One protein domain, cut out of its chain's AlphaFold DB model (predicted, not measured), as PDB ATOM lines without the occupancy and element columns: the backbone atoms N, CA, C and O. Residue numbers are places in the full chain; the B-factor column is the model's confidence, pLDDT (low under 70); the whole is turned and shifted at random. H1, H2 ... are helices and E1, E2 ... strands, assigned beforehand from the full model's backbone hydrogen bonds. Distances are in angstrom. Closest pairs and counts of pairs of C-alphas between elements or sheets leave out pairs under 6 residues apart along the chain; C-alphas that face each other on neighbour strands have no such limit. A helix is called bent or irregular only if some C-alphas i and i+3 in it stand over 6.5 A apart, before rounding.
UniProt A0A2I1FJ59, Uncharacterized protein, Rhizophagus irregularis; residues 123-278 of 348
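Overview. This is residues 123 to 278 of the 348 residues of an uncharacterized protein of Rhizophagus irregularis (UniProt A0A2I1FJ59). An elongated, loosely joined model in which helix H3 lies in the middle, between two separate antiparallel sheets: the three-strand sheet E1 E2 E3 on one side, with H4 next to H3 on the same face of that sheet, and the hairpin of E5 and E6 on the other side. At one end of the long axis E4 lies with H1 and H2, near E6 of the hairpin, and residues 133 to 143, of which 143 belongs to H2, stick out there; residues 193 to 198 stick out at the other end. The printed part has 156 residues with four named helices and six named strands, in the order H1 H2 H3 E1 E2 E3 H4 E4 E5 E6. The class is mixed, helices and strands, but only 75 of the 156 residues are in named elements. The whole is loose, with a radius of gyration of the C-alphas of 19.2 A, and it spans 63 by 40 by 29 A.

Along the chain. H1 is residues 128 to 131, its first C-alpha at (39.076, -23.447, -42.076). H2 is residues 143 to 152, 14.4 A from first to last C-alpha. H3, residues 157 to 170, is the longest helix by residues at 20.0 A, from (38.085, 4.001, -37.293) to (51.547, -1.498, -51.033). E1, residues 186 to 192, measures 19.5 A, and E2, residues 199 to 205, 19.1 A. E3 is residues 217 to 219. H4, residues 227 to 235, measures 12.2 A. E4 is residues 249 to 251. E5, residues 258 to 265, measures 14.7 A and bends by 98 degrees at residue 261. E6, residues 268 to 277, measures 26.4 A and ends at (35.958, -21.538, -52.975).

Arrangement. E1, E2 and E3 form a meander, each strand the antiparallel neighbour of the one before. E1 and E2 are a hairpin, with N 189 and O 202 within hydrogen-bond range at 2.8 A. E2 and E3 are a hairpin too, with N 203 and O 218 at 2.8 A. H3 and H4 are on the same face of this sheet. H4 lies over E1 at a height over the sheet of 9.1 A, slantwise to the strands, at 34 degrees to E1 on the local plane; the closest C-alphas of the two are those of His 187 and Phe 234, 6.2 A. H3 has a height over the sheet of 11.5 A and runs along the strands, at 5 degrees to E2 on the local plane. It lies over E2, and only just over E1, on which 3 of its C-alphas fall. H3 and H4 touch, with Thr 161 and Leu 230 closest at 6.1 A between C-alphas; they run the same way at a shallow tilt of 33 degrees, only just short of steep. The closest C-alphas of H3 and E5 are those of Thr 163 and Asp 260, 5.6 A. E5 and E6 are an antiparallel hairpin, with N 259 and O 272 at 2.8 A. E4 pairs with no named strand and is near E6. The closest C-alphas of H2 and E4 are those of Tyr 148 and Ile 249, 6.9 A; those of H1 and E4 are Val 131 and Ile 249, 7.8 A. H1 and H2 are only just apart, closest 8.3 A. In H2, H3 and H4 every O i to N i+4 pair is within hydrogen-bond range; H1 is too short for one, and its 1 O i to N i+3 pair is within range.

Size, cuts and confidence. The C-alphas of Cys 136 and Gln 195, the two farthest apart, are 64.1 A from each other. The printed part has no cut. The long links are H1 to H2, H3 to E1, E2 to E3 and H4 to E4. The mean pLDDT of the printed part is 87.2, and it is under 70 for residues 239 to 244.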
ATOM      1  N   CYS A 123      39.057 -14.804 -46.904       93.25
ATOM      2  CA  CYS A 123      40.444 -14.459 -46.599       93.25
ATOM      3  C   CYS A 123      41.268 -15.724 -46.311       93.25
ATOM      4  O   CYS A 123      40.812 -16.617 -45.609       93.25
ATOM      5  N   GLN A 124      42.516 -15.781 -46.775       93.50
ATOM      6  CA  GLN A 124      43.425 -16.908 -46.515       93.50
ATOM      7  C   GLN A 124      43.690 -17.193 -45.024       93.50
ATOM      8  O   GLN A 124      44.159 -18.270 -44.681       93.50
ATOM      9  N   PHE A 125      43.439 -16.213 -44.151       90.62
ATOM     10  CA  PHE A 125      43.581 -16.334 -42.698       90.62
ATOM     11  C   PHE A 125      42.252 -16.646 -41.997       90.62
ATOM     12  O   PHE A 125      42.196 -16.627 -40.768       90.62
ATOM     13  N   THR A 126      41.174 -16.862 -42.757       91.25
ATOM     14  CA  THR A 126      39.877 -17.258 -42.210       91.25
ATOM     15  C   THR A 126      39.947 -18.674 -41.649       91.25
ATOM     16  O   THR A 126      40.606 -19.533 -42.236       91.25
ATOM     17  N   ASP A 127      39.262 -18.915 -40.528       89.56
ATOM     18  CA  ASP A 127      39.186 -20.240 -39.908       89.56
ATOM     19  C   ASP A 127      38.702 -21.306 -40.920       89.56
ATOM     20  O   ASP A 127      37.608 -21.163 -41.477       89.56
ATOM     21  N   PRO A 128      39.486 -22.371 -41.183       90.31
ATOM     22  CA  PRO A 128      39.076 -23.447 -42.076       90.31
ATOM     23  C   PRO A 128      37.766 -24.131 -41.674       90.31
ATOM     24  O   PRO A 128      37.037 -24.566 -42.564       90.31
ATOM     25  N   GLU A 129      37.449 -24.231 -40.379       91.19
ATOM     26  CA  GLU A 129      36.185 -24.827 -39.922       91.19
ATOM     27  C   GLU A 129      34.995 -23.990 -40.392       91.19
ATOM     28  O   GLU A 129      34.039 -24.520 -40.956       91.19
ATOM     29  N   LEU A 130      35.111 -22.665 -40.278       91.31
ATOM     30  CA  LEU A 130      34.105 -21.734 -40.772       91.31
ATOM     31  C   LEU A 130      33.969 -21.815 -42.300       91.31
ATOM     32  O   LEU A 130      32.863 -21.870 -42.824       91.31
ATOM     33  N   VAL A 131      35.087 -21.836 -43.034       93.50
ATOM     34  CA  VAL A 131      35.087 -21.847 -44.510       93.50
ATOM     35  C   VAL A 131      34.454 -23.113 -45.084       93.50
ATOM     36  O   VAL A 131      33.900 -23.073 -46.185       93.50
ATOM     37  N   ASN A 132      34.566 -24.237 -44.378       93.81
ATOM     38  CA  ASN A 132      34.081 -25.539 -44.826       93.81
ATOM     39  C   ASN A 132      32.723 -25.924 -44.232       93.81
ATOM     40  O   ASN A 132      32.300 -27.060 -44.425       93.81
ATOM     41  N   GLN A 133      32.040 -24.999 -43.553       92.81
ATOM     42  CA  GLN A 133      30.695 -25.233 -43.048       92.81
ATOM     43  C   GLN A 133      29.763 -25.657 -44.186       92.81
ATOM     44  O   GLN A 133      29.717 -25.013 -45.237       92.81
ATOM     45  N   GLU A 134      29.026 -26.740 -43.965       95.75
ATOM     46  CA  GLU A 134      27.996 -27.198 -44.884       95.75
ATOM     47  C   GLU A 134      26.619 -26.722 -44.436       95.75
ATOM     48  O   GLU A 134      26.347 -26.629 -43.237       95.75
ATOM     49  N   HIS A 135      25.733 -26.440 -45.391       95.62
ATOM     50  CA  HIS A 135      24.353 -26.089 -45.075       95.62
ATOM     51  C   HIS A 135      23.384 -26.382 -46.223       95.62
ATOM     52  O   HIS A 135      23.750 -26.428 -47.402       95.62
ATOM     53  N   CYS A 136      22.121 -26.550 -45.840       96.94
ATOM     54  CA  CYS A 136      20.965 -26.690 -46.729       96.94
ATOM     55  C   CYS A 136      19.934 -25.570 -46.524       96.94
ATOM     56  O   CYS A 136      19.110 -25.317 -47.393       96.94
ATOM     57  N   SER A 137      19.992 -24.881 -45.389       95.25
ATOM     58  CA  SER A 137      19.174 -23.724 -45.034       95.25
ATOM     59  C   SER A 137      20.039 -22.743 -44.243       95.25
ATOM     60  O   SER A 137      21.140 -23.090 -43.805       95.25
ATOM     61  N   VAL A 138      19.579 -21.502 -44.105       93.31
ATOM     62  CA  VAL A 138      20.313 -20.456 -43.387       93.31
ATOM     63  C   VAL A 138      19.583 -20.117 -42.102       93.31
ATOM     64  O   VAL A 138      18.408 -19.760 -42.135       93.31
ATOM     65  N   ASP A 139      20.301 -20.209 -40.988       91.88
ATOM     66  CA  ASP A 139      19.864 -19.698 -39.695       91.88
ATOM     67  C   ASP A 139      20.458 -18.299 -39.477       91.88
ATOM     68  O   ASP A 139      21.646 -18.142 -39.169       91.88
ATOM     69  N   PHE A 140      19.623 -17.280 -39.683       88.38
ATOM     70  CA  PHE A 140      20.001 -15.872 -39.544       88.38
ATOM     71  C   PHE A 140      20.272 -15.462 -38.091       88.38
ATOM     72  O   PHE A 140      20.980 -14.479 -37.855       88.38
ATOM     73  N   ASP A 141      19.740 -16.220 -37.131       88.38
ATOM     74  CA  ASP A 141      19.918 -15.972 -35.702       88.38
ATOM     75  C   ASP A 141      21.161 -16.675 -35.148       88.38
ATOM     76  O   ASP A 141      21.564 -16.424 -34.010       88.38
ATOM     77  N   SER A 142      21.823 -17.509 -35.958       89.19
ATOM     78  CA  SER A 142      23.060 -18.162 -35.544       89.19
ATOM     79  C   SER A 142      24.167 -17.140 -35.266       89.19
ATOM     80  O   SER A 142      24.473 -16.262 -36.083       89.19
ATOM     81  N   GLU A 143      24.835 -17.300 -34.121       87.50
ATOM     82  CA  GLU A 143      25.957 -16.444 -33.708       87.50
ATOM     83  C   GLU A 143      27.055 -16.394 -34.782       87.50
ATOM     84  O   GLU A 143      27.655 -15.348 -35.030       87.50
ATOM     85  N   ILE A 144      27.272 -17.519 -35.473       85.81
ATOM     86  CA  ILE A 144      28.243 -17.642 -36.560       85.81
ATOM     87  C   ILE A 144      27.862 -16.721 -37.727       85.81
ATOM     88  O   ILE A 144      28.698 -15.920 -38.153       85.81
ATOM     89  N   PHE A 145      26.616 -16.799 -38.221       87.62
ATOM     90  CA  PHE A 145      26.136 -15.978 -39.340       87.62
ATOM     91  C   PHE A 145      26.239 -14.482 -39.033       87.62
ATOM     92  O   PHE A 145      26.740 -13.698 -39.852       87.62
ATOM     93  N   GLN A 146      25.815 -14.088 -37.832       86.81
ATOM     94  CA  GLN A 146      25.861 -12.697 -37.387       86.81
ATOM     95  C   GLN A 146      27.301 -12.189 -37.273       86.81
ATOM     96  O   GLN A 146      27.612 -11.107 -37.781       86.81
ATOM     97  N   HIS A 147      28.198 -12.987 -36.687       84.06
ATOM     98  CA  HIS A 147      29.592 -12.611 -36.469       84.06
ATOM     99  C   HIS A 147      30.316 -12.267 -37.778       84.06
ATOM    100  O   HIS A 147      30.867 -11.167 -37.916       84.06
ATOM    101  N   TYR A 148      30.306 -13.165 -38.773       84.38
ATOM    102  CA  TYR A 148      31.042 -12.894 -40.013       84.38
ATOM    103  C   TYR A 148      30.381 -11.820 -40.877       84.38
ATOM    104  O   TYR A 148      31.073 -11.047 -41.549       84.38
ATOM    105  N   THR A 149      29.053 -11.702 -40.829       83.25
ATOM    106  CA  THR A 149      28.333 -10.633 -41.531       83.25
ATOM    107  C   THR A 149      28.672  -9.262 -40.941       83.25
ATOM    108  O   THR A 149      28.905  -8.307 -41.686       83.25
ATOM    109  N   GLN A 150      28.786  -9.157 -39.615       79.06
ATOM    110  CA  GLN A 150      29.204  -7.929 -38.944       79.06
ATOM    111  C   GLN A 150      30.669  -7.585 -39.245       79.06
ATOM    112  O   GLN A 150      30.973  -6.428 -39.543       79.06
ATOM    113  N   GLN A 151      31.573  -8.572 -39.245       76.88
ATOM    114  CA  GLN A 151      32.986  -8.340 -39.559       76.88
ATOM    115  C   GLN A 151      33.188  -7.850 -41.003       76.88
ATOM    116  O   GLN A 151      34.013  -6.966 -41.241       76.88
ATOM    117  N   ASN A 152      32.413  -8.357 -41.963       73.81
ATOM    118  CA  ASN A 152      32.445  -7.876 -43.348       73.81
ATOM    119  C   ASN A 152      32.028  -6.406 -43.496       73.81
ATOM    120  O   ASN A 152      32.518  -5.717 -44.393       73.81
ATOM    121  N   ASN A 153      31.143  -5.943 -42.614       70.25
ATOM    122  CA  ASN A 153      30.627  -4.578 -42.573       70.25
ATOM    123  C   ASN A 153      31.370  -3.693 -41.558       70.25
ATOM    124  O   ASN A 153      30.915  -2.589 -41.247       70.25
ATOM    125  N   ASN A 154      32.513  -4.153 -41.036       72.00
ATOM    126  CA  ASN A 154      33.270  -3.427 -40.029       72.00
ATOM    127  C   ASN A 154      33.818  -2.107 -40.598       72.00
ATOM    128  O   ASN A 154      34.765  -2.083 -41.382       72.00
ATOM    129  N   ASN A 155      33.208  -0.997 -40.184       71.88
ATOM    130  CA  ASN A 155      33.532   0.355 -40.639       71.88
ATOM    131  C   ASN A 155      34.165   1.212 -39.526       71.88
ATOM    132  O   ASN A 155      34.074   2.444 -39.553       71.88
ATOM    133  N   THR A 156      34.763   0.574 -38.516       82.25
ATOM    134  CA  THR A 156      35.393   1.272 -37.389       82.25
ATOM    135  C   THR A 156      36.565   2.140 -37.849       82.25
ATOM    136  O   THR A 156      37.207   1.880 -38.873       82.25
ATOM    137  N   LYS A 157      36.883   3.180 -37.063       86.81
ATOM    138  CA  LYS A 157      38.085   4.001 -37.293       86.81
ATOM    139  C   LYS A 157      39.343   3.141 -37.335       86.81
ATOM    140  O   LYS A 157      40.217   3.378 -38.164       86.81
ATOM    141  N   GLU A 158      39.410   2.120 -36.490       84.44
ATOM    142  CA  GLU A 158      40.498   1.149 -36.456       84.44
ATOM    143  C   GLU A 158      40.642   0.399 -37.792       84.44
ATOM    144  O   GLU A 158      41.701   0.467 -38.418       84.44
ATOM    145  N   ALA A 159      39.574  -0.226 -38.303       79.88
ATOM    146  CA  ALA A 159      39.608  -0.950 -39.580       79.88
ATOM    147  C   ALA A 159      40.017  -0.042 -40.758       79.88
ATOM    148  O   ALA A 159      40.856  -0.411 -41.591       79.88
ATOM    149  N   LYS A 160      39.493   1.192 -40.792       85.88
ATOM    150  CA  LYS A 160      39.893   2.212 -41.776       85.88
ATOM    151  C   LYS A 160      41.369   2.587 -41.657       85.88
ATOM    152  O   LYS A 160      42.034   2.784 -42.673       85.88
ATOM    153  N   THR A 161      41.892   2.656 -40.435       89.75
ATOM    154  CA  THR A 161      43.301   2.972 -40.160       89.75
ATOM    155  C   THR A 161      44.227   1.894 -40.704       89.75
ATOM    156  O   THR A 161      45.168   2.213 -41.432       89.75
ATOM    157  N   TYR A 162      43.932   0.622 -40.428       85.31
ATOM    158  CA  TYR A 162      44.692  -0.499 -40.980       85.31
ATOM    159  C   TYR A 162      44.622  -0.545 -42.506       85.31
ATOM    160  O   TYR A 162      45.655  -0.677 -43.164       85.31
ATOM    161  N   THR A 163      43.428  -0.360 -43.079       85.25
ATOM    162  CA  THR A 163      43.241  -0.307 -44.536       85.25
ATOM    163  C   THR A 163      44.096   0.798 -45.160       85.25
ATOM    164  O   THR A 163      44.806   0.553 -46.137       85.25
ATOM    165  N   LEU A 164      44.089   2.000 -44.572       90.25
ATOM    166  CA  LEU A 164      44.894   3.132 -45.030       90.25
ATOM    167  C   LEU A 164      46.402   2.854 -44.916       90.25
ATOM    168  O   LEU A 164      47.145   3.120 -45.862       90.25
ATOM    169  N   PHE A 165      46.855   2.308 -43.785       90.06
ATOM    170  CA  PHE A 165      48.256   1.956 -43.548       90.06
ATOM    171  C   PHE A 165      48.775   0.936 -44.567       90.06
ATOM    172  O   PHE A 165      49.810   1.158 -45.202       90.06
ATOM    173  N   LEU A 166      48.042  -0.163 -44.755       86.50
ATOM    174  CA  LEU A 166      48.445  -1.248 -45.647       86.50
ATOM    175  C   LEU A 166      48.397  -0.800 -47.113       86.50
ATOM    176  O   LEU A 166      49.358  -1.016 -47.846       86.50
ATOM    177  N   ALA A 167      47.353  -0.067 -47.522       87.75
ATOM    178  CA  ALA A 167      47.289   0.525 -48.859       87.75
ATOM    179  C   ALA A 167      48.461   1.487 -49.122       87.75
ATOM    180  O   ALA A 167      49.036   1.493 -50.215       87.75
ATOM    181  N   ALA A 168      48.861   2.277 -48.121       91.06
ATOM    182  CA  ALA A 168      50.027   3.139 -48.233       91.06
ATOM    183  C   ALA A 168      51.336   2.344 -48.361       91.06
ATOM    184  O   ALA A 168      52.215   2.780 -49.100       91.06
ATOM    185  N   LYS A 169      51.494   1.202 -47.683       88.19
ATOM    186  CA  LYS A 169      52.677   0.339 -47.852       88.19
ATOM    187  C   LYS A 169      52.743  -0.320 -49.228       88.19
ATOM    188  O   LYS A 169      53.821  -0.332 -49.814       88.19
ATOM    189  N   ASP A 170      51.611  -0.786 -49.749       86.25
ATOM    190  CA  ASP A 170      51.547  -1.498 -51.033       86.25
ATOM    191  C   ASP A 170      51.694  -0.566 -52.244       86.25
ATOM    192  O   ASP A 170      52.167  -0.964 -53.309       86.25
ATOM    193  N   THR A 171      51.292   0.697 -52.101       87.75
ATOM    194  CA  THR A 171      51.450   1.683 -53.172       87.75
ATOM    195  C   THR A 171      52.934   2.071 -53.271       87.75
ATOM    196  O   THR A 171      53.531   2.349 -52.232       87.75
ATOM    197  N   PRO A 172      53.565   2.140 -54.461       89.69
ATOM    198  CA  PRO A 172      54.923   2.673 -54.637       89.69
ATOM    199  C   PRO A 172      54.943   4.212 -54.674       89.69
ATOM    200  O   PRO A 172      53.902   4.874 -54.677       89.69
ATOM    201  N   CYS A 173      56.118   4.835 -54.582       93.06
ATOM    202  CA  CYS A 173      56.232   6.289 -54.729       93.06
ATOM    203  C   CYS A 173      56.222   6.654 -56.221       93.06
ATOM    204  O   CYS A 173      56.972   6.071 -56.999       93.06
ATOM    205  N   ASN A 174      55.405   7.635 -56.617       91.88
ATOM    206  CA  ASN A 174      55.270   8.032 -58.026       91.88
ATOM    207  C   ASN A 174      56.455   8.859 -58.549       91.88
ATOM    208  O   ASN A 174      56.582   9.046 -59.759       91.88
ATOM    209  N   PHE A 175      57.317   9.358 -57.660       92.56
ATOM    210  CA  PHE A 175      58.470  10.157 -58.049       92.56
ATOM    211  C   PHE A 175      59.475   9.334 -58.858       92.56
ATOM    212  O   PHE A 175      59.786   8.190 -58.512       92.56
ATOM    213  N   LYS A 176      60.024   9.951 -59.906       91.38
ATOM    214  CA  LYS A 176      61.134   9.423 -60.697       91.38
ATOM    215  C   LYS A 176      62.169  10.520 -60.891       91.38
ATOM    216  O   LYS A 176      61.802  11.648 -61.216       91.38
ATOM    217  N   LYS A 177      63.444  10.170 -60.753       88.75
ATOM    218  CA  LYS A 177      64.570  11.043 -61.091       88.75
ATOM    219  C   LYS A 177      65.390  10.360 -62.174       88.75
ATOM    220  O   LYS A 177      65.800   9.224 -61.973       88.75
ATOM    221  N   ASP A 178      65.559  11.010 -63.323       88.38
ATOM    222  CA  ASP A 178      66.283  10.448 -64.474       88.38
ATOM    223  C   ASP A 178      65.759   9.052 -64.881       88.38
ATOM    224  O   ASP A 178      66.516   8.113 -65.100       88.38
ATOM    225  N   ASN A 179      64.427   8.894 -64.917       87.06
ATOM    226  CA  ASN A 179      63.702   7.623 -65.104       87.06
ATOM    227  C   ASN A 179      63.907   6.542 -64.026       87.06
ATOM    228  O   ASN A 179      63.265   5.493 -64.096       87.06
ATOM    229  N   ILE A 180      64.696   6.802 -62.984       89.81
ATOM    230  CA  ILE A 180      64.872   5.892 -61.851       89.81
ATOM    231  C   ILE A 180      63.712   6.095 -60.862       89.81
ATOM    232  O   ILE A 180      63.516   7.215 -60.372       89.81
ATOM    233  N   PRO A 181      62.920   5.050 -60.555       91.81
ATOM    234  CA  PRO A 181      61.807   5.156 -59.623       91.81
ATOM    235  C   PRO A 181      62.286   5.370 -58.186       91.81
ATOM    236  O   PRO A 181      63.268   4.783 -57.729       91.81
ATOM    237  N   CYS A 182      61.553   6.199 -57.451       93.69
ATOM    238  CA  CYS A 182      61.803   6.430 -56.040       93.69
ATOM    239  C   CYS A 182      61.558   5.154 -55.225       93.69
ATOM    240  O   CYS A 182      60.457   4.612 -55.207       93.69
ATOM    241  N   ASN A 183      62.570   4.732 -54.469       92.31
ATOM    242  CA  ASN A 183      62.498   3.621 -53.517       92.31
ATOM    243  C   ASN A 183      62.222   4.088 -52.074       92.31
ATOM    244  O   ASN A 183      62.627   3.434 -51.114       92.31
ATOM    245  N   GLY A 184      61.625   5.270 -51.904       92.69
ATOM    246  CA  GLY A 184      61.232   5.779 -50.593       92.69
ATOM    247  C   GLY A 184      59.924   5.152 -50.120       92.69
ATOM    248  O   GLY A 184      58.973   5.027 -50.892       92.69
ATOM    249  N   GLY A 185      59.875   4.785 -48.842       93.38
ATOM    250  CA  GLY A 185      58.697   4.214 -48.199       93.38
ATOM    251  C   GLY A 185      57.711   5.280 -47.702       93.38
ATOM    252  O   GLY A 185      58.064   6.466 -47.611       93.38
ATOM    253  N   PRO A 186      56.472   4.875 -47.368       95.06
ATOM    254  CA  PRO A 186      55.541   5.742 -46.660       95.06
ATOM    255  C   PRO A 186      56.052   6.083 -45.261       95.06
ATOM    256  O   PRO A 186      56.613   5.237 -44.570       95.06
ATOM    257  N   HIS A 187      55.765   7.301 -44.820       94.25
ATOM    258  CA  HIS A 187      55.816   7.695 -43.417       94.25
ATOM    259  C   HIS A 187      54.658   8.649 -43.127       94.25
ATOM    260  O   HIS A 187      54.170   9.326 -44.038       94.25
ATOM    261  N   ILE A 188      54.227   8.719 -41.871       95.19
ATOM    262  CA  ILE A 188      53.265   9.731 -41.439       95.19
ATOM    263  C   ILE A 188      53.989  11.048 -41.140       95.19
ATOM    264  O   ILE A 188      55.009  11.070 -40.453       95.19
ATOM    265  N   GLY A 189      53.459  12.146 -41.668       92.94
ATOM    266  CA  GLY A 189      53.927  13.504 -41.431       92.94
ATOM    267  C   GLY A 189      52.845  14.370 -40.791       92.94
ATOM    268  O   GLY A 189      51.649  14.080 -40.886       92.94
ATOM    269  N   ARG A 190      53.277  15.452 -40.138       93.00
ATOM    270  CA  ARG A 190      52.421  16.436 -39.462       93.00
ATOM    271  C   ARG A 190      52.619  17.815 -40.088       93.00
ATOM    272  O   ARG A 190      53.754  18.236 -40.283       93.00
ATOM    273  N   ILE A 191      51.527  18.525 -40.352       90.06
ATOM    274  CA  ILE A 191      51.523  19.917 -40.813       90.06
ATOM    275  C   ILE A 191      50.713  20.736 -39.817       90.06
ATOM    276  O   ILE A 191      49.551  20.430 -39.557       90.06
ATOM    277  N   THR A 192      51.312  21.797 -39.290       91.50
ATOM    278  CA  THR A 192      50.630  22.752 -38.417       91.50
ATOM    279  C   THR A 192      50.363  24.025 -39.203       91.50
ATOM    280  O   THR A 192      51.290  24.630 -39.737       91.50
ATOM    281  N   ASN A 193      49.100  24.442 -39.283       87.50
ATOM    282  CA  ASN A 193      48.767  25.769 -39.780       87.50
ATOM    283  C   ASN A 193      49.009  26.779 -38.651       87.50
ATOM    284  O   ASN A 193      48.252  26.814 -37.690       87.50
ATOM    285  N   TYR A 194      50.055  27.596 -38.766       84.94
ATOM    286  CA  TYR A 194      50.430  28.567 -37.730       84.94
ATOM    287  C   TYR A 194      49.422  29.710 -37.539       84.94
ATOM    288  O   TYR A 194      49.426  30.344 -36.492       84.94
ATOM    289  N   GLN A 195      48.555  29.981 -38.521       86.81
ATOM    290  CA  GLN A 195      47.530  31.024 -38.403       86.81
ATOM    291  C   GLN A 195      46.310  30.531 -37.621       86.81
ATOM    292  O   GLN A 195      45.720  31.288 -36.859       86.81
ATOM    293  N   THR A 196      45.927  29.265 -37.804       87.38
ATOM    294  CA  THR A 196      44.730  28.682 -37.174       87.38
ATOM    295  C   THR A 196      45.047  27.725 -36.025       87.38
ATOM    296  O   THR A 196      44.132  27.243 -35.366       87.38
ATOM    297  N   ASN A 197      46.326  27.407 -35.802       85.44
ATOM    298  CA  ASN A 197      46.816  26.334 -34.927       85.44
ATOM    299  C   ASN A 197      46.220  24.943 -35.216       85.44
ATOM    300  O   ASN A 197      46.328  24.029 -34.399       85.44
ATOM    301  N   ILE A 198      45.629  24.741 -36.397       86.75
ATOM    302  CA  ILE A 198      45.063  23.449 -36.789       86.75
ATOM    303  C   ILE A 198      46.195  22.503 -37.193       86.75
ATOM    304  O   ILE A 198      47.008  22.810 -38.072       86.75
ATOM    305  N   VAL A 199      46.221  21.328 -36.564       88.38
ATOM    306  CA  VAL A 199      47.151  20.244 -36.884       88.38
ATOM    307  C   VAL A 199      46.500  19.285 -37.870       88.38
ATOM    308  O   VAL A 199      45.430  18.735 -37.606       88.38
ATOM    309  N   SER A 200      47.191  19.057 -38.985       91.12
ATOM    310  CA  SER A 200      46.814  18.081 -39.998       91.12
ATOM    311  C   SER A 200      47.869  16.997 -40.196       91.12
ATOM    312  O   SER A 200      49.060  17.237 -39.982       91.12
ATOM    313  N   TYR A 201      47.439  15.802 -40.603       95.12
ATOM    314  CA  TYR A 201      48.334  14.679 -40.885       95.12
ATOM    315  C   TYR A 201      48.278  14.262 -42.357       95.12
ATOM    316  O   TYR A 201      47.255  14.394 -43.037       95.12
ATOM    317  N   PHE A 202      49.393  13.735 -42.857       94.94
ATOM    318  CA  PHE A 202      49.506  13.190 -44.209       94.94
ATOM    319  C   PHE A 202      50.411  11.956 -44.229       94.94
ATOM    320  O   PHE A 202      51.234  11.772 -43.336       94.94
ATOM    321  N   ILE A 203      50.293  11.123 -45.264       96.38
ATOM    322  CA  ILE A 203      51.273  10.070 -45.559       96.38
ATOM    323  C   ILE A 203      52.165  10.555 -46.698       96.38
ATOM    324  O   ILE A 203      51.696  10.773 -47.818       96.38
ATOM    325  N   GLY A 204      53.449  10.733 -46.399       94.88
ATOM    326  CA  GLY A 204      54.465  11.224 -47.321       94.88
ATOM    327  C   GLY A 204      55.495  10.165 -47.701       94.88
ATOM    328  O   GLY A 204      55.507   9.051 -47.180       94.88
ATOM    329  N   CYS A 205      56.415  10.531 -48.588       95.12
ATOM    330  CA  CYS A 205      57.594   9.724 -48.897       95.12
ATOM    331  C   CYS A 205      58.765  10.097 -47.977       95.12
ATOM    332  O   CYS A 205      59.127  11.268 -47.899       95.12
ATOM    333  N   ASN A 206      59.396   9.116 -47.329       93.88
ATOM    334  CA  ASN A 206      60.531   9.355 -46.423       93.88
ATOM    335  C   ASN A 206      61.828   9.811 -47.127       93.88
ATOM    336  O   ASN A 206      62.784  10.192 -46.461       93.88
ATOM    337  N   LYS A 207      61.872   9.769 -48.467       94.19
ATOM    338  CA  LYS A 207      62.989  10.261 -49.292       94.19
ATOM    339  C   LYS A 207      62.701  11.595 -49.979       94.19
ATOM    340  O   LYS A 207      63.481  11.998 -50.836       94.19
ATOM    341  N   TYR A 208      61.586  12.243 -49.648       93.81
ATOM    342  CA  TYR A 208      61.260  13.562 -50.179       93.81
ATOM    343  C   TYR A 208      62.364  14.575 -49.853       93.81
ATOM    344  O   TYR A 208      62.833  14.640 -48.715       93.81
ATOM    345  N   LYS A 209      62.742  15.391 -50.840       91.06
ATOM    346  CA  LYS A 209      63.596  16.564 -50.647       91.06
ATOM    347  C   LYS A 209      62.881  17.812 -51.141       91.06
ATOM    348  O   LYS A 209      62.061  17.764 -52.058       91.06
ATOM    349  N   GLN A 210      63.203  18.946 -50.530       89.06
ATOM    350  CA  GLN A 210      62.631  20.227 -50.926       89.06
ATOM    351  C   GLN A 210      62.911  20.499 -52.412       89.06
ATOM    352  O   GLN A 210      64.046  20.394 -52.866       89.06
ATOM    353  N   GLY A 211      61.859  20.840 -53.156       85.50
ATOM    354  CA  GLY A 211      61.919  21.064 -54.604       85.50
ATOM    355  C   GLY A 211      61.541  19.848 -55.455       85.50
ATOM    356  O   GLY A 211      61.123  20.041 -56.599       85.50
ATOM    357  N   ASP A 212      61.581  18.626 -54.909       89.00
ATOM    358  CA  ASP A 212      61.115  17.443 -55.635       89.00
ATOM    359  C   ASP A 212      59.587  17.496 -55.799       89.00
ATOM    360  O   ASP A 212      58.828  17.711 -54.850       89.00
ATOM    361  N   LYS A 213      59.115  17.290 -57.029       87.75
ATOM    362  CA  LYS A 213      57.683  17.202 -57.354       87.75
ATOM    363  C   LYS A 213      57.266  15.735 -57.429       87.75
ATOM    364  O   LYS A 213      58.100  14.879 -57.673       87.75
ATOM    365  N   TRP A 214      55.977  15.436 -57.270       89.81
ATOM    366  CA  TRP A 214      55.404  14.095 -57.510       89.81
ATOM    367  C   TRP A 214      55.815  12.973 -56.547       89.81
ATOM    368  O   TRP A 214      55.512  11.804 -56.796       89.81
ATOM    369  N   HIS A 215      56.433  13.299 -55.413       93.56
ATOM    370  CA  HIS A 215      56.461  12.351 -54.303       93.56
ATOM    371  C   HIS A 215      55.045  12.050 -53.808       93.56
ATOM    372  O   HIS A 215      54.122  12.852 -53.960       93.56
ATOM    373  N   ARG A 216      54.885  10.879 -53.182       92.81
ATOM    374  CA  ARG A 216      53.642  10.521 -52.500       92.81
ATOM    375  C   ARG A 216      53.244  11.608 -51.511       92.81
ATOM    376  O   ARG A 216      54.033  11.972 -50.642       92.81
ATOM    377  N   TYR A 217      51.981  11.997 -51.598       92.81
ATOM    378  CA  TYR A 217      51.299  12.790 -50.597       92.81
ATOM    379  C   TYR A 217      49.844  12.327 -50.521       92.81
ATOM    380  O   TYR A 217      49.081  12.507 -51.468       92.81
ATOM    381  N   ILE A 218      49.468  11.696 -49.412       93.44
ATOM    382  CA  ILE A 218      48.094  11.260 -49.147       93.44
ATOM    383  C   ILE A 218      47.586  12.083 -47.971       93.44
ATOM    384  O   ILE A 218      48.090  11.951 -46.855       93.44
ATOM    385  N   LYS A 219      46.599  12.944 -48.217       92.31
ATOM    386  CA  LYS A 219      45.936  13.699 -47.150       92.31
ATOM    387  C   LYS A 219      45.129  12.734 -46.279       92.31
ATOM    388  O   LYS A 219      44.350  11.947 -46.811       92.31
ATOM    389  N   ILE A 220      45.292  12.819 -44.961       94.62
ATOM    390  CA  ILE A 220      44.528  12.001 -44.018       94.62
ATOM    391  C   ILE A 220      43.268  12.760 -43.598       94.62
ATOM    392  O   ILE A 220      43.328  13.934 -43.229       94.62
ATOM    393  N   LYS A 221      42.122  12.078 -43.635       92.12
ATOM    394  CA  LYS A 221      40.877  12.536 -43.015       92.12
ATOM    395  C   LYS A 221      40.854  12.087 -41.556       92.12
ATOM    396  O   LYS A 221      40.551  10.937 -41.260       92.12
ATOM    397  N   GLN A 222      41.274  12.967 -40.655       89.69
ATOM    398  CA  GLN A 222      41.488  12.643 -39.235       89.69
ATOM    399  C   GLN A 222      40.219  12.240 -38.477       89.69
ATOM    400  O   GLN A 222      40.301  11.597 -37.439       89.69
ATOM    401  N   ASP A 223      39.053  12.625 -38.976       90.00
ATOM    402  CA  ASP A 223      37.750  12.235 -38.454       90.00
ATOM    403  C   ASP A 223      37.417  10.764 -38.749       90.00
ATOM    404  O   ASP A 223      36.729  10.127 -37.949       90.00
ATOM    405  N   GLU A 224      37.958  10.196 -39.830       90.75
ATOM    406  CA  GLU A 224      37.662   8.832 -40.279       90.75
ATOM    407  C   GLU A 224      38.646   7.769 -39.755       90.75
ATOM    408  O   GLU A 224      38.330   6.582 -39.818       90.75
ATOM    409  N   VAL A 225      39.817   8.156 -39.239       92.06
ATOM    410  CA  VAL A 225      40.881   7.223 -38.815       92.06
ATOM    411  C   VAL A 225      41.389   7.518 -37.404       92.06
ATOM    412  O   VAL A 225      41.239   8.623 -36.890       92.06
ATOM    413  N   ASP A 226      42.026   6.529 -36.786       92.38
ATOM    414  CA  ASP A 226      42.775   6.675 -35.544       92.38
ATOM    415  C   ASP A 226      44.228   7.059 -35.865       92.38
ATOM    416  O   ASP A 226      45.017   6.274 -36.396       92.38
ATOM    417  N   ILE A 227      44.588   8.307 -35.563       93.81
ATOM    418  CA  ILE A 227      45.927   8.835 -35.846       93.81
ATOM    419  C   ILE A 227      46.991   8.214 -34.942       93.81
ATOM    420  O   ILE A 227      48.110   7.989 -35.406       93.81
ATOM    421  N   SER A 228      46.666   7.929 -33.683       92.56
ATOM    422  CA  SER A 228      47.611   7.346 -32.730       92.56
ATOM    423  C   SER A 228      47.969   5.919 -33.133       92.56
ATOM    424  O   SER A 228      49.150   5.564 -33.157       92.56
ATOM    425  N   LEU A 229      46.973   5.135 -33.553       90.94
ATOM    426  CA  LEU A 229      47.196   3.820 -34.146       90.94
ATOM    427  C   LEU A 229      47.990   3.922 -35.457       90.94
ATOM    428  O   LEU A 229      48.945   3.181 -35.667       90.94
ATOM    429  N   LEU A 230      47.659   4.867 -36.342       92.06
ATOM    430  CA  LEU A 230      48.403   5.030 -37.595       92.06
ATOM    431  C   LEU A 230      49.888   5.347 -37.354       92.06
ATOM    432  O   LEU A 230      50.758   4.842 -38.064       92.06
ATOM    433  N   GLN A 231      50.186   6.174 -36.348       92.94
ATOM    434  CA  GLN A 231      51.554   6.479 -35.934       92.94
ATOM    435  C   GLN A 231      52.278   5.234 -35.430       92.94
ATOM    436  O   GLN A 231      53.373   4.958 -35.919       92.94
ATOM    437  N   SER A 232      51.658   4.469 -34.524       89.81
ATOM    438  CA  SER A 232      52.263   3.254 -33.969       89.81
ATOM    439  C   SER A 232      52.525   2.190 -35.044       89.81
ATOM    440  O   SER A 232      53.541   1.492 -34.997       89.81
ATOM    441  N   LEU A 233      51.665   2.109 -36.066       88.31
ATOM    442  CA  LEU A 233      51.854   1.232 -37.225       88.31
ATOM    443  C   LEU A 233      53.061   1.642 -38.082       88.31
ATOM    444  O   LEU A 233      53.833   0.783 -38.516       88.31
ATOM    445  N   PHE A 234      53.261   2.943 -38.326       89.69
ATOM    446  CA  PHE A 234      54.417   3.433 -39.088       89.69
ATOM    447  C   PHE A 234      55.733   3.385 -38.306       89.69
ATOM    448  O   PHE A 234      56.783   3.222 -38.928       89.69
ATOM    449  N   THR A 235      55.699   3.499 -36.977       87.50
ATOM    450  CA  THR A 235      56.887   3.380 -36.112       87.50
ATOM    451  C   THR A 235      57.233   1.933 -35.765       87.50
ATOM    452  O   THR A 235      58.312   1.684 -35.235       87.50
ATOM    453  N   GLY A 236      56.343   0.978 -36.058       82.81
ATOM    454  CA  GLY A 236      56.522  -0.435 -35.716       82.81
ATOM    455  C   GLY A 236      56.311  -0.743 -34.231       82.81
ATOM    456  O   GLY A 236      56.686  -1.819 -33.781       82.81
ATOM    457  N   SER A 237      55.724   0.185 -33.469       80.50
ATOM    458  CA  SER A 237      55.420   0.011 -32.043       80.50
ATOM    459  C   SER A 237      53.988  -0.464 -31.787       80.50
ATOM    460  O   SER A 237      53.599  -0.640 -30.634       80.50
ATOM    461  N   ALA A 238      53.183  -0.632 -32.837       73.31
ATOM    462  CA  ALA A 238      51.868  -1.240 -32.725       73.31
ATOM    463  C   ALA A 238      52.016  -2.703 -32.288       73.31
ATOM    464  O   ALA A 238      52.490  -3.544 -33.053       73.31
ATOM    465  N   SER A 239      51.571  -3.014 -31.071       64.38
ATOM    466  CA  SER A 239      51.194  -4.381 -30.732       64.38
ATOM    467  C   SER A 239      49.882  -4.644 -31.457       64.38
ATOM    468  O   SER A 239      48.825  -4.183 -31.029       64.38
ATOM    469  N   VAL A 240      49.948  -5.323 -32.602       60.47
ATOM    470  CA  VAL A 240      48.754  -5.998 -33.106       60.47
ATOM    471  C   VAL A 240      48.551  -7.114 -32.103       60.47
ATOM    472  O   VAL A 240      49.359  -8.042 -32.057       60.47
ATOM    473  N   GLN A 241      47.561  -6.963 -31.220       54.78
ATOM    474  CA  GLN A 241      47.108  -8.084 -30.402       54.78
ATOM    475  C   GLN A 241      46.927  -9.279 -31.351       54.78
ATOM    476  O   GLN A 241      46.617  -9.072 -32.524       54.78
ATOM    477  N   ASP A 242      47.150 -10.511 -30.898       49.41
ATOM    478  CA  ASP A 242      46.764 -11.696 -31.668       49.41
ATOM    479  C   ASP A 242      45.232 -11.670 -31.820       49.41
ATOM    480  O   ASP A 242      44.480 -12.242 -31.036       49.41
ATOM    481  N   THR A 243      44.741 -10.848 -32.743       52.47
ATOM    482  CA  THR A 243      43.355 -10.409 -32.778       52.47
ATOM    483  C   THR A 243      42.575 -11.382 -33.617       52.47
ATOM    484  O   THR A 243      42.918 -11.582 -34.781       52.47
ATOM    485  N   VAL A 244      41.516 -11.908 -32.999       62.75
ATOM    486  CA  VAL A 244      40.261 -12.376 -33.597       62.75
ATOM    487  C   VAL A 244      40.461 -13.115 -34.916       62.75
ATOM    488  O   VAL A 244      40.663 -12.498 -35.964       62.75
ATOM    489  N   LYS A 245      40.350 -14.451 -34.862       74.12
ATOM    490  CA  LYS A 245      40.305 -15.317 -36.048       74.12
ATOM    491  C   LYS A 245      39.512 -14.623 -37.154       74.12
ATOM    492  O   LYS A 245      38.368 -14.215 -36.946       74.12
ATOM    493  N   CYS A 246      40.144 -14.433 -38.310       85.31
ATOM    494  CA  CYS A 246      39.483 -13.777 -39.423       85.31
ATOM    495  C   CYS A 246      38.215 -14.566 -39.766       85.31
ATOM    496  O   CYS A 246      38.256 -15.793 -39.848       85.31
ATOM    497  N   SER A 247      37.101 -13.875 -39.976       88.12
ATOM    498  CA  SER A 247      35.870 -14.497 -40.467       88.12
ATOM    499  C   SER A 247      35.423 -13.915 -41.810       88.12
ATOM    500  O   SER A 247      34.280 -14.065 -42.214       88.12
ATOM    501  N   MET A 248      36.328 -13.263 -42.552       89.19
ATOM    502  CA  MET A 248      35.972 -12.617 -43.817       89.19
ATOM    503  C   MET A 248      35.530 -13.644 -44.868       89.19
ATOM    504  O   MET A 248      36.352 -14.404 -45.395       89.19
ATOM    505  N   ILE A 249      34.240 -13.590 -45.200       91.19
ATOM    506  CA  ILE A 249      33.545 -14.381 -46.219       91.19
ATOM    507  C   ILE A 249      32.822 -13.411 -47.144       91.19
ATOM    508  O   ILE A 249      32.028 -12.597 -46.701       91.19
ATOM    509  N   LEU A 250      33.059 -13.485 -48.440       90.31
ATOM    510  CA  LEU A 250      32.529 -12.551 -49.426       90.31
ATOM    511  C   LEU A 250      31.745 -13.319 -50.486       90.31
ATOM    512  O   LEU A 250      32.034 -14.490 -50.761       90.31
ATOM    513  N   SER A 251      30.796 -12.659 -51.148       90.31
ATOM    514  CA  SER A 251      30.181 -13.271 -52.321       90.31
ATOM    515  C   SER A 251      31.228 -13.467 -53.419       90.31
ATOM    516  O   SER A 251      32.226 -12.740 -53.526       90.31
ATOM    517  N   LYS A 252      30.968 -14.415 -54.322       91.00
ATOM    518  CA  LYS A 252      31.802 -14.590 -55.515       91.00
ATOM    519  C   LYS A 252      31.893 -13.314 -56.363       91.00
ATOM    520  O   LYS A 252      32.922 -13.076 -57.005       91.00
ATOM    521  N   SER A 253      30.837 -12.502 -56.375       85.94
ATOM    522  CA  SER A 253      30.749 -11.296 -57.200       85.94
ATOM    523  C   SER A 253      31.615 -10.143 -56.676       85.94
ATOM    524  O   SER A 253      31.990  -9.253 -57.446       85.94
ATOM    525  N   CYS A 254      32.028 -10.210 -55.405       86.25
ATOM    526  CA  CYS A 254      32.910  -9.233 -54.792       86.25
ATOM    527  C   CYS A 254      34.230  -9.093 -55.573       86.25
ATOM    528  O   CYS A 254      34.932 -10.068 -55.855       86.25
ATOM    529  N   LYS A 255      34.602  -7.857 -55.921       87.38
ATOM    530  CA  LYS A 255      35.831  -7.551 -56.684       87.38
ATOM    531  C   LYS A 255      37.085  -7.464 -55.808       87.38
ATOM    532  O   LYS A 255      38.188  -7.300 -56.334       87.38
ATOM    533  N   ARG A 256      36.921  -7.539 -54.485       86.25
ATOM    534  CA  ARG A 256      38.005  -7.428 -53.508       86.25
ATOM    535  C   ARG A 256      38.990  -8.590 -53.684       86.25
ATOM    536  O   ARG A 256      38.585  -9.743 -53.782       86.25
ATOM    537  N   LYS A 257      40.286  -8.264 -53.732       89.62
ATOM    538  CA  LYS A 257      41.392  -9.237 -53.856       89.62
ATOM    539  C   LYS A 257      42.202  -9.408 -52.572       89.62
ATOM    540  O   LYS A 257      42.944 -10.373 -52.450       89.62
ATOM    541  N   LYS A 258      42.073  -8.469 -51.635       88.00
ATOM    542  CA  LYS A 258      42.814  -8.425 -50.371       88.00
ATOM    543  C   LYS A 258      41.856  -8.230 -49.208       88.00
ATOM    544  O   LYS A 258      40.895  -7.482 -49.352       88.00
ATOM    545  N   CYS A 259      42.142  -8.845 -48.072       85.75
ATOM    546  CA  CYS A 259      41.421  -8.605 -46.831       85.75
ATOM    547  C   CYS A 259      41.647  -7.167 -46.342       85.75
ATOM    548  O   CYS A 259      42.741  -6.612 -46.499       85.75
ATOM    549  N   ASP A 260      40.610  -6.559 -45.772       77.19
ATOM    550  CA  ASP A 260      40.681  -5.223 -45.160       77.19
ATOM    551  C   ASP A 260      41.073  -5.293 -43.674       77.19
ATOM    552  O   ASP A 260      41.521  -4.300 -43.104       77.19
ATOM    553  N   MET A 261      40.982  -6.481 -43.065       77.50
ATOM    554  CA  MET A 261      41.489  -6.714 -41.716       77.50
ATOM    555  C   MET A 261      43.017  -6.870 -41.740       77.50
ATOM    556  O   MET A 261      43.556  -7.525 -42.642       77.50
ATOM    557  N   PRO A 262      43.730  -6.288 -40.761       75.94
ATOM    558  CA  PRO A 262      45.136  -6.592 -40.559       75.94
ATOM    559  C   PRO A 262      45.289  -8.043 -40.101       75.94
ATOM    560  O   PRO A 262      44.475  -8.565 -39.341       75.94
ATOM    561  N   HIS A 263      46.364  -8.682 -40.539       80.19
ATOM    562  CA  HIS A 263      46.754  -9.993 -40.044       80.19
ATOM    563  C   HIS A 263      48.210  -9.962 -39.625       80.19
ATOM    564  O   HIS A 263      49.008  -9.240 -40.219       80.19
ATOM    565  N   THR A 264      48.565 -10.784 -38.647       78.25
ATOM    566  CA  THR A 264      49.958 -11.000 -38.273       78.25
ATOM    567  C   THR A 264      50.429 -12.305 -38.892       78.25
ATOM    568  O   THR A 264      49.827 -13.357 -38.694       78.25
ATOM    569  N   HIS A 265      51.516 -12.245 -39.653       78.06
ATOM    570  CA  HIS A 265      52.195 -13.425 -40.168       78.06
ATOM    571  C   HIS A 265      53.688 -13.283 -39.884       78.06
ATOM    572  O   HIS A 265      54.314 -12.317 -40.320       78.06
ATOM    573  N   ASN A 266      54.244 -14.215 -39.106       78.62
ATOM    574  CA  ASN A 266      55.646 -14.197 -38.666       78.62
ATOM    575  C   ASN A 266      56.060 -12.855 -38.028       78.62
ATOM    576  O   ASN A 266      57.085 -12.274 -38.377       78.62
ATOM    577  N   GLY A 267      55.217 -12.317 -37.137       74.25
ATOM    578  CA  GLY A 267      55.471 -11.054 -36.430       74.25
ATOM    579  C   GLY A 267      55.347  -9.786 -37.283       74.25
ATOM    580  O   GLY A 267      55.624  -8.695 -36.794       74.25
ATOM    581  N   THR A 268      54.926  -9.898 -38.549       75.69
ATOM    582  CA  THR A 268      54.719  -8.754 -39.446       75.69
ATOM    583  C   THR A 268      53.243  -8.579 -39.777       75.69
ATOM    584  O   THR A 268      52.530  -9.554 -40.011       75.69
ATOM    585  N   ILE A 269      52.797  -7.325 -39.850       78.31
ATOM    586  CA  ILE A 269      51.443  -6.975 -40.286       78.31
ATOM    587  C   ILE A 269      51.346  -7.133 -41.805       78.31
ATOM    588  O   ILE A 269      52.068  -6.466 -42.551       78.31
ATOM    589  N   VAL A 270      50.437  -7.988 -42.258       80.56
ATOM    590  CA  VAL A 270      50.201  -8.317 -43.666       80.56
ATOM    591  C   VAL A 270      48.720  -8.192 -44.024       80.56
ATOM    592  O   VAL A 270      47.843  -8.181 -43.158       80.56
ATOM    593  N   ARG A 271      48.433  -8.129 -45.329       83.50
ATOM    594  CA  ARG A 271      47.078  -8.302 -45.870       83.50
ATOM    595  C   ARG A 271      46.871  -9.748 -46.289       83.50
ATOM    596  O   ARG A 271      47.728 -10.317 -46.958       83.50
ATOM    597  N   GLY A 272      45.720 -10.316 -45.953       87.69
ATOM    598  CA  GLY A 272      45.331 -11.631 -46.454       87.69
ATOM    599  C   GLY A 272      44.940 -11.575 -47.924       87.69
ATOM    600  O   GLY A 272      44.288 -10.620 -48.350       87.69
ATOM    601  N   GLU A 273      45.317 -12.587 -48.698       92.38
ATOM    602  CA  GLU A 273      44.740 -12.798 -50.025       92.38
ATOM    603  C   GLU A 273      43.288 -13.253 -49.898       92.38
ATOM    604  O   GLU A 273      42.925 -13.972 -48.963       92.38
ATOM    605  N   ILE A 274      42.460 -12.847 -50.859       94.62
ATOM    606  CA  ILE A 274      41.107 -13.376 -51.010       94.62
ATOM    607  C   ILE A 274      41.151 -14.567 -51.966       94.62
ATOM    608  O   ILE A 274      41.505 -14.425 -53.136       94.62
ATOM    609  N   ILE A 275      40.771 -15.731 -51.451       96.00
ATOM    610  CA  ILE A 275      40.785 -17.020 -52.137       96.00
ATOM    611  C   ILE A 275      39.364 -17.376 -52.570       96.00
ATOM    612  O   ILE A 275      38.387 -17.081 -51.882       96.00
ATOM    613  N   ASP A 276      39.250 -18.017 -53.728       95.25
ATOM    614  CA  ASP A 276      37.993 -18.536 -54.249       95.25
ATOM    615  C   ASP A 276      37.702 -19.948 -53.722       95.25
ATOM    616  O   ASP A 276      38.561 -20.825 -53.781       95.25
ATOM    617  N   LYS A 277      36.456 -20.199 -53.308       95.38
ATOM    618  CA  LYS A 277      35.958 -21.538 -52.975       95.38
ATOM    619  C   LYS A 277      34.759 -21.891 -53.858       95.38
ATOM    620  O   LYS A 277      33.739 -21.210 -53.762       95.38
ATOM    621  N   PRO A 278      34.850 -22.919 -54.720       95.25
ATOM    622  CA  PRO A 278      33.744 -23.331 -55.578       95.25
ATOM    623  C   PRO A 278      32.680 -24.120 -54.804       95.25
ATOM    624  O   PRO A 278      32.966 -24.747 -53.784       95.25
TER     625      PRO A 278